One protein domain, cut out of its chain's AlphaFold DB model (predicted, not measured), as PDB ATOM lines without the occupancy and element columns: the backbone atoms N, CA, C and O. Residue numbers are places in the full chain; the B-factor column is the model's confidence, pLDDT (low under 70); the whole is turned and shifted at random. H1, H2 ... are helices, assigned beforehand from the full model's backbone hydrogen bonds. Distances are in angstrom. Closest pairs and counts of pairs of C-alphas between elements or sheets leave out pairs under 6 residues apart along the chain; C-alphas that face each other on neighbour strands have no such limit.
ATOM      1  N   VAL A 228      50.927 -26.650  29.844       52.44
ATOM      2  CA  VAL A 228      51.906 -26.172  28.837       52.44
ATOM      3  C   VAL A 228      52.200 -27.239  27.757       52.44
ATOM      4  O   VAL A 228      53.125 -27.116  26.959       52.44
ATOM      5  N   GLY A 229      51.434 -28.335  27.723       60.56
ATOM      6  CA  GLY A 229      51.599 -29.415  26.745       60.56
ATOM      7  C   GLY A 229      50.730 -29.219  25.503       60.56
ATOM      8  O   GLY A 229      49.656 -28.641  25.572       60.56
ATOM      9  N   THR A 230      51.135 -29.763  24.356       72.00
ATOM     10  CA  THR A 230      50.189 -29.977  23.248       72.00
ATOM     11  C   THR A 230      49.407 -31.266  23.491       72.00
ATOM     12  O   THR A 230      49.903 -32.184  24.153       72.00
ATOM     13  N   GLY A 231      48.193 -31.383  22.941       80.00
ATOM     14  CA  GLY A 231      47.432 -32.638  23.012       80.00
ATOM     15  C   GLY A 231      48.234 -33.849  22.508       80.00
ATOM     16  O   GLY A 231      48.203 -34.918  23.114       80.00
ATOM     17  N   ASP A 232      49.037 -33.653  21.458       81.31
ATOM     18  CA  ASP A 232      49.915 -34.680  20.885       81.31
ATOM     19  C   ASP A 232      51.011 -35.122  21.874       81.31
ATOM     20  O   ASP A 232      51.186 -36.317  22.119       81.31
ATOM     21  N   ALA A 233      51.700 -34.173  22.519       83.19
ATOM     22  CA  ALA A 233      52.736 -34.483  23.503       83.19
ATOM     23  C   ALA A 233      52.167 -35.263  24.696       83.19
ATOM     24  O   ALA A 233      52.721 -36.294  25.090       83.19
ATOM     25  N   SER A 234      51.027 -34.831  25.237       88.25
ATOM     26  CA  SER A 234      50.390 -35.534  26.355       88.25
ATOM     27  C   SER A 234      49.874 -36.907  25.977       88.25
ATOM     28  O   SER A 234      49.912 -37.814  26.809       88.25
ATOM     29  N   LEU A 235      49.450 -37.103  24.726       89.38
ATOM     30  CA  LEU A 235      49.062 -38.425  24.259       89.38
ATOM     31  C   LEU A 235      50.276 -39.355  24.279       89.38
ATOM     32  O   LEU A 235      50.191 -40.440  24.847       89.38
ATOM     33  N   PHE A 236      51.433 -38.924  23.770       90.00
ATOM     34  CA  PHE A 236      52.647 -39.741  23.840       90.00
ATOM     35  C   PHE A 236      53.121 -40.001  25.276       90.00
ATOM     36  O   PHE A 236      53.595 -41.103  25.557       90.00
ATOM     37  N   VAL A 237      52.935 -39.064  26.212       88.88
ATOM     38  CA  VAL A 237      53.163 -39.329  27.646       88.88
ATOM     39  C   VAL A 237      52.241 -40.445  28.150       88.88
ATOM     40  O   VAL A 237      52.709 -41.380  28.804       88.88
ATOM     41  N   GLN A 238      50.949 -40.399  27.818       88.56
ATOM     42  CA  GLN A 238      49.991 -41.438  28.212       88.56
ATOM     43  C   GLN A 238      50.297 -42.802  27.583       88.56
ATOM     44  O   GLN A 238      50.215 -43.838  28.251       88.56
ATOM     45  N   LEU A 239      50.732 -42.821  26.323       90.12
ATOM     46  CA  LEU A 239      51.179 -44.039  25.650       90.12
ATOM     47  C   LEU A 239      52.420 -44.637  26.318       90.12
ATOM     48  O   LEU A 239      52.505 -45.853  26.492       90.12
ATOM     49  N   LEU A 240      53.375 -43.802  26.728       89.19
ATOM     50  CA  LEU A 240      54.572 -44.243  27.444       89.19
ATOM     51  C   LEU A 240      54.240 -44.827  28.825       89.19
ATOM     52  O   LEU A 240      54.791 -45.873  29.172       89.19
ATOM     53  N   ARG A 241      53.315 -44.212  29.575       84.94
ATOM     54  CA  ARG A 241      52.792 -44.755  30.846       84.94
ATOM     55  C   ARG A 241      52.139 -46.119  30.638       84.94
ATOM     56  O   ARG A 241      52.478 -47.082  31.321       84.94
ATOM     57  N   THR A 242      51.291 -46.228  29.616       85.31
ATOM     58  CA  THR A 242      50.618 -47.482  29.248       85.31
ATOM     59  C   THR A 242      51.623 -48.577  28.877       85.31
ATOM     60  O   THR A 242      51.497 -49.721  29.319       85.31
ATOM     61  N   LEU A 243      52.667 -48.244  28.108       85.38
ATOM     62  CA  LEU A 243      53.742 -49.182  27.774       85.38
ATOM     63  C   LEU A 243      54.517 -49.655  29.007       85.38
ATOM     64  O   LEU A 243      54.910 -50.822  29.036       85.38
ATOM     65  N   ALA A 244      54.714 -48.780  29.999       80.50
ATOM     66  CA  ALA A 244      55.377 -49.091  31.265       80.50
ATOM     67  C   ALA A 244      54.509 -49.922  32.232       80.50
ATOM     68  O   ALA A 244      55.019 -50.412  33.234       80.50
ATOM     69  N   GLY A 245      53.221 -50.118  31.927       78.00
ATOM     70  CA  GLY A 245      52.278 -50.782  32.830       78.00
ATOM     71  C   GLY A 245      51.772 -49.880  33.958       78.00
ATOM     72  O   GLY A 245      51.061 -50.358  34.842       78.00
ATOM     73  N   ASP A 246      52.090 -48.585  33.911       74.19
ATOM     74  CA  ASP A 246      51.514 -47.598  34.811       74.19
ATOM     75  C   ASP A 246      50.062 -47.345  34.400       74.19
ATOM     76  O   ASP A 246      49.743 -47.202  33.216       74.19
ATOM     77  N   GLY A 247      49.155 -47.269  35.376       68.44
ATOM     78  CA  GLY A 247      47.768 -46.906  35.104       68.44
ATOM     79  C   GLY A 247      47.712 -45.553  34.390       68.44
ATOM     80  O   GLY A 247      48.146 -44.543  34.946       68.44
ATOM     81  N   ALA A 248      47.167 -45.525  33.173       69.06
ATOM     82  CA  ALA A 248      47.074 -44.316  32.347       69.06
ATOM     83  C   ALA A 248      46.094 -43.263  32.903       69.06
ATOM     84  O   ALA A 248      46.051 -42.124  32.449       69.06
ATOM     85  N   ARG A 249      45.326 -43.607  33.947       82.12
ATOM     86  CA  ARG A 249      44.397 -42.660  34.561       82.12
ATOM     87  C   ARG A 249      45.129 -41.440  35.111       82.12
ATOM     88  O   ARG A 249      46.093 -41.548  35.871       82.12
ATOM     89  N   ASP A 250      44.623 -40.277  34.744       82.00
ATOM     90  CA  ASP A 250      45.153 -38.978  35.109       82.00
ATOM     91  C   ASP A 250      44.004 -37.973  35.203       82.00
ATOM     92  O   ASP A 250      43.567 -37.371  34.224       82.00
ATOM     93  N   VAL A 251      43.480 -37.814  36.418       82.56
ATOM     94  CA  VAL A 251      42.330 -36.937  36.679       82.56
ATOM     95  C   VAL A 251      42.656 -35.478  36.350       82.56
ATOM     96  O   VAL A 251      41.766 -34.736  35.939       82.56
ATOM     97  N   ARG A 252      43.921 -35.064  36.504       78.62
ATOM     98  CA  ARG A 252      44.350 -33.686  36.240       78.62
ATOM     99  C   ARG A 252      44.419 -33.421  34.745       78.62
ATOM    100  O   ARG A 252      43.830 -32.447  34.297       78.62
ATOM    101  N   LEU A 253      45.029 -34.325  33.980       83.31
ATOM    102  CA  LEU A 253      45.025 -34.237  32.520       83.31
ATOM    103  C   LEU A 253      43.597 -34.259  31.969       83.31
ATOM    104  O   LEU A 253      43.248 -33.437  31.133       83.31
ATOM    105  N   ALA A 254      42.739 -35.150  32.473       86.12
ATOM    106  CA  ALA A 254      41.345 -35.207  32.039       86.12
ATOM    107  C   ALA A 254      40.572 -33.914  32.340       86.12
ATOM    108  O   ALA A 254      39.694 -33.535  31.570       86.12
ATOM    109  N   ARG A 255      40.866 -33.247  33.461       84.44
ATOM    110  CA  ARG A 255      40.294 -31.937  33.786       84.44
ATOM    111  C   ARG A 255      40.811 -30.864  32.823       84.44
ATOM    112  O   ARG A 255      39.984 -30.219  32.192       84.44
ATOM    113  N   ALA A 256      42.127 -30.763  32.640       82.19
ATOM    114  CA  ALA A 256      42.746 -29.779  31.751       82.19
ATOM    115  C   ALA A 256      42.244 -29.900  30.303       82.19
ATOM    116  O   ALA A 256      41.899 -28.909  29.676       82.19
ATOM    117  N   VAL A 257      42.108 -31.126  29.790       85.88
ATOM    118  CA  VAL A 257      41.594 -31.388  28.434       85.88
ATOM    119  C   VAL A 257      40.114 -30.996  28.282       85.88
ATOM    120  O   VAL A 257      39.673 -30.635  27.191       85.88
ATOM    121  N   ARG A 258      39.322 -31.074  29.360       86.94
ATOM    122  CA  ARG A 258      37.930 -30.595  29.357       86.94
ATOM    123  C   ARG A 258      37.866 -29.078  29.444       86.94
ATOM    124  O   ARG A 258      37.066 -28.498  28.735       86.94
ATOM    125  N   GLU A 259      38.706 -28.462  30.267       82.31
ATOM    126  CA  GLU A 259      38.796 -27.002  30.383       82.31
ATOM    127  C   GLU A 259      39.272 -26.370  29.068       82.31
ATOM    128  O   GLU A 259      38.654 -25.420  28.609       82.31
ATOM    129  N   GLU A 260      40.277 -26.954  28.401       78.31
ATOM    130  CA  GLU A 260      40.740 -26.517  27.075       78.31
ATOM    131  C   GLU A 260      39.601 -26.522  26.051       78.31
ATOM    132  O   GLU A 260      39.529 -25.627  25.228       78.31
ATOM    133  N   LYS A 261      38.680 -27.492  26.090       75.19
ATOM    134  CA  LYS A 261      37.549 -27.540  25.148       75.19
ATOM    135  C   LYS A 261      36.601 -26.341  25.288       75.19
ATOM    136  O   LYS A 261      35.932 -26.001  24.318       75.19
ATOM    137  N   GLU A 262      36.499 -25.765  26.481       74.44
ATOM    138  CA  GLU A 262      35.562 -24.678  26.775       74.44
ATOM    139  C   GLU A 262      36.150 -23.291  26.459       74.44
ATOM    140  O   GLU A 262      35.471 -22.288  26.667       74.44
ATOM    141  N   THR A 263      37.391 -23.208  25.963       67.19
ATOM    142  CA  THR A 263      37.992 -21.942  25.524       67.19
ATOM    143  C   THR A 263      37.674 -21.653  24.056       67.19
ATOM    144  O   THR A 263      37.627 -22.558  23.221       67.19
ATOM    145  N   ASP A 264      37.493 -20.374  23.713       59.56
ATOM    146  CA  ASP A 264      37.203 -19.947  22.333       59.56
ATOM    147  C   ASP A 264      38.371 -20.218  21.359       59.56
ATOM    148  O   ASP A 264      38.163 -20.324  20.150       59.56
ATOM    149  N   ASP A 265      39.592 -20.378  21.883       62.88
ATOM    150  CA  ASP A 265      40.816 -20.641  21.113       62.88
ATOM    151  C   ASP A 265      41.120 -22.140  20.932       62.88
ATOM    152  O   ASP A 265      42.148 -22.511  20.355       62.88
ATOM    153  N   ALA A 266      40.254 -23.026  21.431       66.62
ATOM    154  CA  ALA A 266      40.463 -24.464  21.360       66.62
ATOM    155  C   ALA A 266      40.471 -24.956  19.900       66.62
ATOM    156  O   ALA A 266      39.479 -24.783  19.186       66.62
ATOM    157  N   PRO A 267      41.525 -25.658  19.442       72.62
ATOM    158  CA  PRO A 267      41.517 -26.266  18.118       72.62
ATOM    159  C   PRO A 267      40.345 -27.250  17.967       72.62
ATOM    160  O   PRO A 267      40.175 -28.161  18.789       72.62
ATOM    161  N   ASP A 268      39.544 -27.066  16.913       82.50
ATOM    162  CA  ASP A 268      38.370 -27.901  16.591       82.50
ATOM    163  C   ASP A 268      38.504 -28.636  15.242       82.50
ATOM    164  O   ASP A 268      37.553 -29.217  14.712       82.50
ATOM    165  N   ASP A 269      39.708 -28.647  14.667       87.81
ATOM    166  CA  ASP A 269      39.991 -29.462  13.491       87.81
ATOM    167  C   ASP A 269      39.866 -30.974  13.812       87.81
ATOM    168  O   ASP A 269      39.968 -31.392  14.976       87.81
ATOM    169  N   PRO A 270      39.649 -31.831  12.794       89.94
ATOM    170  CA  PRO A 270      39.470 -33.267  12.994       89.94
ATOM    171  C   PRO A 270      40.570 -33.949  13.821       89.94
ATOM    172  O   PRO A 270      40.262 -34.807  14.651       89.94
ATOM    173  N   VAL A 271      41.839 -33.567  13.639       89.81
ATOM    174  CA  VAL A 271      42.980 -34.173  14.347       89.81
ATOM    175  C   VAL A 271      42.909 -33.833  15.829       89.81
ATOM    176  O   VAL A 271      43.045 -34.720  16.680       89.81
ATOM    177  N   SER A 272      42.643 -32.570  16.146       88.88
ATOM    178  CA  SER A 272      42.510 -32.089  17.522       88.88
ATOM    179  C   SER A 272      41.351 -32.764  18.254       88.88
ATOM    180  O   SER A 272      41.519 -33.226  19.385       88.88
ATOM    181  N   ARG A 273      40.204 -32.945  17.591       91.69
ATOM    182  CA  ARG A 273      39.033 -33.632  18.170       91.69
ATOM    183  C   ARG A 273      39.300 -35.104  18.484       91.69
ATOM    184  O   ARG A 273      38.951 -35.568  19.571       91.69
ATOM    185  N   ILE A 274      39.944 -35.835  17.571       95.00
ATOM    186  CA  ILE A 274      40.298 -37.247  17.799       95.00
ATOM    187  C   ILE A 274      41.362 -37.352  18.902       95.00
ATOM    188  O   ILE A 274      41.235 -38.188  19.798       95.00
ATOM    189  N   THR A 275      42.362 -36.465  18.903       93.31
ATOM    190  CA  THR A 275      43.403 -36.409  19.946       93.31
ATOM    191  C   THR A 275      42.797 -36.158  21.327       93.31
ATOM    192  O   THR A 275      43.119 -36.864  22.283       93.31
ATOM    193  N   ARG A 276      41.853 -35.215  21.436       92.31
ATOM    194  CA  ARG A 276      41.124 -34.921  22.678       92.31
ATOM    195  C   ARG A 276      40.380 -36.151  23.198       92.31
ATOM    196  O   ARG A 276      40.451 -36.463  24.386       92.31
ATOM    197  N   ALA A 277      39.711 -36.889  22.314       94.81
ATOM    198  CA  ALA A 277      39.022 -38.121  22.684       94.81
ATOM    199  C   ALA A 277      39.984 -39.237  23.125       94.81
ATOM    200  O   ALA A 277      39.703 -39.912  24.116       94.81
ATOM    201  N   ALA A 278      41.130 -39.397  22.456       94.44
ATOM    202  CA  ALA A 278      42.187 -40.324  22.869       94.44
ATOM    203  C   ALA A 278      42.716 -40.004  24.274       94.44
ATOM    204  O   ALA A 278      42.825 -40.894  25.122       94.44
ATOM    205  N   LEU A 279      42.966 -38.724  24.558       92.81
ATOM    206  CA  LEU A 279      43.393 -38.264  25.879       92.81
ATOM    207  C   LEU A 279      42.342 -38.535  26.953       92.81
ATOM    208  O   LEU A 279      42.679 -39.094  27.992       92.81
ATOM    209  N   LEU A 280      41.075 -38.184  26.716       93.25
ATOM    210  CA  LEU A 280      39.996 -38.402  27.686       93.25
ATOM    211  C   LEU A 280      39.751 -39.889  27.949       93.25
ATOM    212  O   LEU A 280      39.560 -40.295  29.099       93.25
ATOM    213  N   ARG A 281      39.833 -40.729  26.915       93.19
ATOM    214  CA  ARG A 281      39.757 -42.180  27.080       93.19
ATOM    215  C   ARG A 281      40.900 -42.712  27.935       93.19
ATOM    216  O   ARG A 281      40.652 -43.466  28.870       93.19
ATOM    217  N   SER A 282      42.134 -42.311  27.652       90.81
ATOM    218  CA  SER A 282      43.306 -42.783  28.395       90.81
ATOM    219  C   SER A 282      43.327 -42.267  29.844       90.81
ATOM    220  O   SER A 282      43.462 -43.040  30.796       90.81
ATOM    221  N   ALA A 283      43.082 -40.968  30.027       89.19
ATOM    222  CA  ALA A 283      43.192 -40.275  31.306       89.19
ATOM    223  C   ALA A 283      41.980 -40.484  32.233       89.19
ATOM    224  O   ALA A 283      42.147 -40.562  33.452       89.19
ATOM    225  N   ALA A 284      40.761 -40.594  31.700       89.56
ATOM    226  CA  ALA A 284      39.539 -40.749  32.499       89.56
ATOM    227  C   ALA A 284      38.824 -42.094  32.301       89.56
ATOM    228  O   ALA A 284      38.002 -42.472  33.137       89.56
ATOM    229  N   GLY A 285      39.159 -42.859  31.259       87.75
ATOM    230  CA  GLY A 285      38.378 -44.033  30.868       87.75
ATOM    231  C   GLY A 285      37.090 -43.674  30.127       87.75
ATOM    232  O   GLY A 285      36.170 -44.492  30.102       87.75
ATOM    233  N   ASP A 286      37.005 -42.466  29.564       90.81
ATOM    234  CA  ASP A 286      35.827 -42.008  28.832       90.81
ATOM    235  C   ASP A 286      35.602 -42.860  27.566       90.81
ATOM    236  O   ASP A 286      36.533 -43.388  26.949       90.81
ATOM    237  N   GLY A 287      34.336 -43.015  27.177       90.81
ATOM    238  CA  GLY A 287      33.969 -43.696  25.938       90.81
ATOM    239  C   GLY A 287      34.221 -42.828  24.705       90.81
ATOM    240  O   GLY A 287      34.249 -41.603  24.793       90.81
ATOM    241  N   VAL A 288      34.339 -43.463  23.536       93.50
ATOM    242  CA  VAL A 288      34.537 -42.747  22.268       93.50
ATOM    243  C   VAL A 288      33.267 -41.973  21.844       93.50
ATOM    244  O   VAL A 288      32.219 -42.611  21.639       93.50
ATOM    245  N   PRO A 289      33.339 -40.634  21.675       93.44
ATOM    246  CA  PRO A 289      32.226 -39.811  21.191       93.44
ATOM    247  C   PRO A 289      31.755 -40.199  19.780       93.44
ATOM    248  O   PRO A 289      32.541 -40.670  18.959       93.44
ATOM    249  N   GLN A 290      30.465 -40.013  19.472       94.25
ATOM    250  CA  GLN A 290      29.890 -40.424  18.179       94.25
ATOM    251  C   GLN A 290      30.481 -39.652  16.994       94.25
ATOM    252  O   GLN A 290      30.709 -40.228  15.933       94.25
ATOM    253  N   ASP A 291      30.736 -38.365  17.173       93.56
ATOM    254  CA  ASP A 291      31.364 -37.509  16.176       93.56
ATOM    255  C   ASP A 291      32.804 -37.950  15.877       93.56
ATOM    256  O   ASP A 291      33.194 -38.019  14.718       93.56
ATOM    257  N   VAL A 292      33.558 -38.368  16.896       96.19
ATOM    258  CA  VAL A 292      34.907 -38.931  16.731       96.19
ATOM    259  C   VAL A 292      34.866 -40.265  15.987       96.19
ATOM    260  O   VAL A 292      35.692 -40.497  15.107       96.19
ATOM    261  N   ARG A 293      33.873 -41.125  16.264       96.75
ATOM    262  CA  ARG A 293      33.671 -42.352  15.470       96.75
ATOM    263  C   ARG A 293      33.428 -42.028  14.001       96.75
ATOM    264  O   ARG A 293      33.991 -42.700  13.147       96.75
ATOM    265  N   ALA A 294      32.614 -41.010  13.717       96.38
ATOM    266  CA  ALA A 294      32.339 -40.590  12.348       96.38
ATOM    267  C   ALA A 294      33.623 -40.117  11.645       96.38
ATOM    268  O   ALA A 294      33.921 -40.619  10.563       96.38
ATOM    269  N   LEU A 295      34.424 -39.260  12.294       97.06
ATOM    270  CA  LEU A 295      35.705 -38.778  11.757       97.06
ATOM    271  C   LEU A 295      36.682 -39.922  11.445       97.06
ATOM    272  O   LEU A 295      37.321 -39.915  10.400       97.06
ATOM    273  N   CYS A 296      36.755 -40.947  12.299       97.19
ATOM    274  CA  CYS A 296      37.636 -42.105  12.097       97.19
ATOM    275  C   CYS A 296      37.218 -43.047  10.954       97.19
ATOM    276  O   CYS A 296      37.976 -43.949  10.591       97.19
ATOM    277  N   THR A 297      36.028 -42.830  10.385       95.25
ATOM    278  CA  THR A 297      35.505 -43.532   9.203       95.25
ATOM    279  C   THR A 297      35.332 -42.615   7.988       95.25
ATOM    280  O   THR A 297      34.945 -43.083   6.918       95.25
ATOM    281  N   ASP A 298      35.597 -41.317   8.142       94.81
ATOM    282  CA  ASP A 298      35.455 -40.317   7.089       94.81
ATOM    283  C   ASP A 298      36.695 -40.330   6.190       94.81
ATOM    284  O   ASP A 298      37.797 -40.016   6.634       94.81
ATOM    285  N   GLY A 299      36.506 -40.649   4.907       89.81
ATOM    286  CA  GLY A 299      37.580 -40.717   3.913       89.81
ATOM    287  C   GLY A 299      38.314 -39.395   3.657       89.81
ATOM    288  O   GLY A 299      39.403 -39.419   3.092       89.81
ATOM    289  N   SER A 300      37.744 -38.254   4.057       89.19
ATOM    290  CA  SER A 300      38.405 -36.943   3.985       89.19
ATOM    291  C   SER A 300      39.353 -36.669   5.157       89.19
ATOM    292  O   SER A 300      40.206 -35.792   5.058       89.19
ATOM    293  N   VAL A 301      39.214 -37.424   6.249       92.50
ATOM    294  CA  VAL A 301      40.012 -37.299   7.479       92.50
ATOM    295  C   VAL A 301      40.980 -38.469   7.604       92.50
ATOM    296  O   VAL A 301      42.155 -38.287   7.915       92.50
ATOM    297  N   VAL A 302      40.491 -39.679   7.343       93.69
ATOM    298  CA  VAL A 302      41.278 -40.905   7.292       93.69
ATOM    299  C   VAL A 302      41.139 -41.496   5.892       93.69
ATOM    300  O   VAL A 302      40.139 -42.164   5.614       93.69
ATOM    301  N   PRO A 303      42.115 -41.257   4.996       91.38
ATOM    302  CA  PRO A 303      42.030 -41.696   3.611       91.38
ATOM    303  C   PRO A 303      41.712 -43.188   3.484       91.38
ATOM    304  O   PRO A 303      42.354 -44.042   4.100       91.38
ATOM    305  N   SER A 304      40.709 -43.498   2.660       90.62
ATOM    306  CA  SER A 304      40.324 -44.874   2.326       90.62
ATOM    307  C   SER A 304      41.235 -45.502   1.270       90.62
ATOM    308  O   SER A 304      41.236 -46.722   1.110       90.62
ATOM    309  N   GLU A 305      42.032 -44.687   0.581       93.94
ATOM    310  CA  GLU A 305      43.152 -45.094  -0.255       93.94
ATOM    311  C   GLU A 305      44.430 -44.457   0.297       93.94
ATOM    312  O   GLU A 305      44.433 -43.280   0.639       93.94
ATOM    313  N   VAL A 306      45.505 -45.238   0.400       95.69
ATOM    314  CA  VAL A 306      46.810 -44.763   0.867       95.69
ATOM    315  C   VAL A 306      47.821 -44.855  -0.264       95.69
ATOM    316  O   VAL A 306      48.168 -45.946  -0.737       95.69
ATOM    317  N   THR A 307      48.326 -43.694  -0.664       94.81
ATOM    318  CA  THR A 307      49.492 -43.545  -1.535       94.81
ATOM    319  C   THR A 307      50.773 -43.339  -0.719       94.81
ATOM    320  O   THR A 307      50.748 -43.208   0.506       94.81
ATOM    321  N   GLN A 308      51.922 -43.274  -1.401       94.06
ATOM    322  CA  GLN A 308      53.201 -42.994  -0.742       94.06
ATOM    323  C   GLN A 308      53.156 -41.680   0.063       94.06
ATOM    324  O   GLN A 308      53.649 -41.635   1.186       94.06
ATOM    325  N   ALA A 309      52.573 -40.622  -0.510       91.88
ATOM    326  CA  ALA A 309      52.578 -39.287   0.086       91.88
ATOM    327  C   ALA A 309      51.735 -39.204   1.369       91.88
ATOM    328  O   ALA A 309      52.031 -38.398   2.246       91.88
ATOM    329  N   GLU A 310      50.722 -40.061   1.492       92.75
ATOM    330  CA  GLU A 310      49.760 -40.045   2.598       92.75
ATOM    331  C   GLU A 310      50.153 -40.997   3.733       92.75
ATOM    332  O   GLU A 310      49.636 -40.878   4.838       92.75
ATOM    333  N   ALA A 311      51.078 -41.937   3.500       94.88
ATOM    334  CA  ALA A 311      51.329 -43.060   4.406       94.88
ATOM    335  C   ALA A 311      51.661 -42.647   5.852       94.88
ATOM    336  O   ALA A 311      51.213 -43.291   6.802       94.88
ATOM    337  N   VAL A 312      52.435 -41.573   6.037       92.06
ATOM    338  CA  VAL A 312      52.820 -41.085   7.373       92.06
ATOM    339  C   VAL A 312      51.657 -40.399   8.085       92.06
ATOM    340  O   VAL A 312      51.465 -40.606   9.282       92.06
ATOM    341  N   GLU A 313      50.898 -39.574   7.369       91.31
ATOM    342  CA  GLU A 313      49.744 -38.874   7.932       91.31
ATOM    343  C   GLU A 313      48.623 -39.862   8.257       91.31
ATOM    344  O   GLU A 313      48.099 -39.865   9.369       91.31
ATOM    345  N   TRP A 314      48.354 -40.794   7.346       95.12
ATOM    346  CA  TRP A 314      47.423 -41.892   7.561       95.12
ATOM    347  C   TRP A 314      47.803 -42.738   8.786       95.12
ATOM    348  O   TRP A 314      46.953 -42.990   9.638       95.12
ATOM    349  N   GLN A 315      49.081 -43.116   8.943       94.88
ATOM    350  CA  GLN A 315      49.548 -43.855  10.126       94.88
ATOM    351  C   GLN A 315      49.273 -43.088  11.425       94.88
ATOM    352  O   GLN A 315      48.868 -43.693  12.420       94.88
ATOM    353  N   ARG A 316      49.457 -41.762  11.416       92.44
ATOM    354  CA  ARG A 316      49.146 -40.910  12.568       92.44
ATOM    355  C   ARG A 316      47.654 -40.934  12.882       92.44
ATOM    356  O   ARG A 316      47.294 -41.140  14.036       92.44
ATOM    357  N   MET A 317      46.795 -40.762  11.882       94.81
ATOM    358  CA  MET A 317      45.344 -40.756  12.087       94.81
ATOM    359  C   MET A 317      44.824 -42.099  12.598       94.81
ATOM    360  O   MET A 317      44.018 -42.133  13.526       94.81
ATOM    361  N   VAL A 318      45.353 -43.204  12.071       95.94
ATOM    362  CA  VAL A 318      45.053 -44.555  12.559       95.94
ATOM    363  C   VAL A 318      45.445 -44.724  14.028       95.94
ATOM    364  O   VAL A 318      44.653 -45.255  14.803       95.94
ATOM    365  N   LEU A 319      46.635 -44.258  14.430       94.25
ATOM    366  CA  LEU A 319      47.057 -44.281  15.833       94.25
ATOM    367  C   LEU A 319      46.068 -43.502  16.710       94.25
ATOM    368  O   LEU A 319      45.581 -44.037  17.700       94.25
ATOM    369  N   LEU A 320      45.732 -42.267  16.330       95.00
ATOM    370  CA  LEU A 320      44.808 -41.426  17.095       95.00
ATOM    371  C   LEU A 320      43.426 -42.076  17.243       95.00
ATOM    372  O   LEU A 320      42.876 -42.104  18.344       95.00
ATOM    373  N   CYS A 321      42.883 -42.641  16.164       96.38
ATOM    374  CA  CYS A 321      41.598 -43.335  16.185       96.38
ATOM    375  C   CYS A 321      41.624 -44.589  17.069       96.38
ATOM    376  O   CYS A 321      40.714 -44.779  17.881       96.38
ATOM    377  N   ALA A 322      42.688 -45.393  16.990       94.75
ATOM    378  CA  ALA A 322      42.863 -46.571  17.839       94.75
ATOM    379  C   ALA A 322      42.917 -46.198  19.334       94.75
ATOM    380  O   ALA A 322      42.232 -46.811  20.162       94.75
ATOM    381  N   GLU A 323      43.659 -45.142  19.678       94.31
ATOM    382  CA  GLU A 323      43.769 -44.647  21.054       94.31
ATOM    383  C   GLU A 323      42.463 -44.015  21.549       94.31
ATOM    384  O   GLU A 323      42.034 -44.275  22.675       94.31
ATOM    385  N   ALA A 324      41.739 -43.298  20.685       94.31
ATOM    386  CA  ALA A 324      40.381 -42.826  20.957       94.31
ATOM    387  C   ALA A 324      39.376 -43.972  21.132       94.31
ATOM    388  O   ALA A 324      38.352 -43.785  21.782       94.31
ATOM    389  N   GLY A 325      39.673 -45.169  20.623       93.62
ATOM    390  CA  GLY A 325      38.785 -46.333  20.689       93.62
ATOM    391  C   GLY A 325      37.741 -46.359  19.592       93.62
ATOM    392  O   GLY A 325      36.702 -46.997  19.756       93.62
ATOM    393  N   ALA A 326      38.006 -45.644  18.504       95.31
ATOM    394  CA  ALA A 326      37.253 -45.735  17.273       95.31
ATOM    395  C   ALA A 326      37.858 -46.817  16.372       95.31
ATOM    396  O   ALA A 326      39.072 -47.007  16.322       95.31
ATOM    397  N   GLU A 327      36.996 -47.509  15.636       92.38
ATOM    398  CA  GLU A 327      37.433 -48.392  14.562       92.38
ATOM    399  C   GLU A 327      37.711 -47.567  13.305       92.38
ATOM    400  O   GLU A 327      36.951 -46.659  12.962       92.38
ATOM    401  N   THR A 328      38.786 -47.915  12.603       93.94
ATOM    402  CA  THR A 328      39.140 -47.330  11.312       93.94
ATOM    403  C   THR A 328      39.123 -48.432  10.249       93.94
ATOM    404  O   THR A 328      39.724 -49.489  10.464       93.94
ATOM    405  N   PRO A 329      38.445 -48.232   9.104       91.06
ATOM    406  CA  PRO A 329      38.441 -49.211   8.023       91.06
ATOM    407  C   PRO A 329      39.844 -49.448   7.453       91.06
ATOM    408  O   PRO A 329      40.654 -48.527   7.350       91.06
ATOM    409  N   ALA A 330      40.125 -50.682   7.028       90.50
ATOM    410  CA  ALA A 330      41.360 -50.976   6.306       90.50
ATOM    411  C   ALA A 330      41.375 -50.243   4.947       90.50
ATOM    412  O   ALA A 330      40.381 -50.317   4.218       90.50
ATOM    413  N   PRO A 331      42.480 -49.570   4.579       94.12
ATOM    414  CA  PRO A 331      42.542 -48.813   3.338       94.12
ATOM    415  C   PRO A 331      42.824 -49.718   2.133       94.12
ATOM    416  O   PRO A 331      43.441 -50.784   2.246       94.12
ATOM    417  N   ALA A 332      42.458 -49.241   0.947       93.44
ATOM    418  CA  ALA A 332      43.107 -49.651  -0.288       93.44
ATOM    419  C   ALA A 332      44.527 -49.067  -0.328       93.44
ATOM    420  O   ALA A 332      44.760 -47.943   0.103       93.44
ATOM    421  N   VAL A 333      45.494 -49.825  -0.836       93.69
ATOM    422  CA  VAL A 333      46.897 -49.392  -0.848       93.69
ATOM    423  C   VAL A 333      47.429 -49.433  -2.268       93.69
ATOM    424  O   VAL A 333      47.515 -50.507  -2.873       93.69
ATOM    425  N   THR A 334      47.849 -48.275  -2.770       92.56
ATOM    426  CA  THR A 334      48.539 -48.165  -4.055       92.56
ATOM    427  C   THR A 334      50.013 -48.497  -3.852       92.56
ATOM    428  O   THR A 334      50.651 -47.954  -2.967       92.56
ATOM    429  N   ALA A 335      50.571 -49.425  -4.630       95.44
ATOM    430  CA  ALA A 335      51.960 -49.859  -4.454       95.44
ATOM    431  C   ALA A 335      52.971 -48.799  -4.927       95.44
ATOM    432  O   ALA A 335      52.779 -48.184  -5.977       95.44
TER     433      ALA A 335
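This is residues 228 to 335 of the 471 residues of an uncharacterized protein of Streptomyces sp. SID4944 (UniProt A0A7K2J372). One helix, H3, runs through the middle of this domain, and the other four helices pack round it: H1 and H2 on one part of it, H4 and H5 on another. H5 reaches on beyond H3 to the far end of the longest axis, where the loop of residues 296 to 310 and the last printed residues come together in a short parallel pairing. The printed part has 108 residues with five named helices, in the order H1, H2, H3, H4, H5, and no named strand; its class is all helix. It is compact, with a radius of gyration of the C-alphas of 14.2 A, and spans 44 by 35 by 24 A.

Look first at H3, residues 270 to 284, the hub that touches four other helices. H5, residues 311 to 324, touches it; the closest C-alphas, those of Ala 278 and Ala 324, are 3.6 A apart. These two run the same way at a steep tilt of 38 degrees, only just beyond shallow. H4, residues 290 to 295, touches H3 with the C-alphas of Val 292 and Ile 274 closest, 5.7 A apart; the two form a helical hairpin, running opposite ways at a steep tilt of 45 degrees. H4 and H5 are close but not clearly touching, with the C-alphas of Val 292 and Ala 324 closest at 7.9 A. Move on to H2, residues 251 to 261, which forms a helical hairpin with H3 at a shallow tilt of 26 degrees, opposite ways; their closest C-alphas, those of Ala 254 and Ala 283, are 5.4 A apart. H1, residues 231 to 244, touches H3 the same way at a steep tilt of 39 degrees, with the C-alphas of Leu 235 and Leu 279 closest at 5.9 A. The helix packing is mostly crossed, with one of these four touching pairs at a shallow tilt. H1 and H2 are near each other, while both are apart from H4 and H5. In H1, H2, H3, H4 and H5 every O i to N i+4 pair is within hydrogen-bond range.

Find C-alpha 270 at (39.470, -33.267, 12.994); from there H3 runs 20.9 A to C-alpha 284 at (39.539, -40.749, 32.499). H1 begins at C-alpha 231, (47.432, -32.638, 23.012), and covers 20.0 A. H2 covers 15.6 A and the short H4 8.8 A. H5 covers 19.8 A and ends at C-alpha 324, (40.381, -42.826, 20.957).

The two C-alphas farthest apart, those of Arg 252 and Ala 335, lie 44.4 A from each other. The link from H4 to H5, residues 296 to 310, is long, and that from H3 to H4 is tight. Residues 305 to 306 pair in parallel with residues 332 to 333. The printed part has no cut. Look for pLDDT under 70 at residues 228 to 229, 247 to 248 and 263 to 266; the mean of the printed part is 87.7.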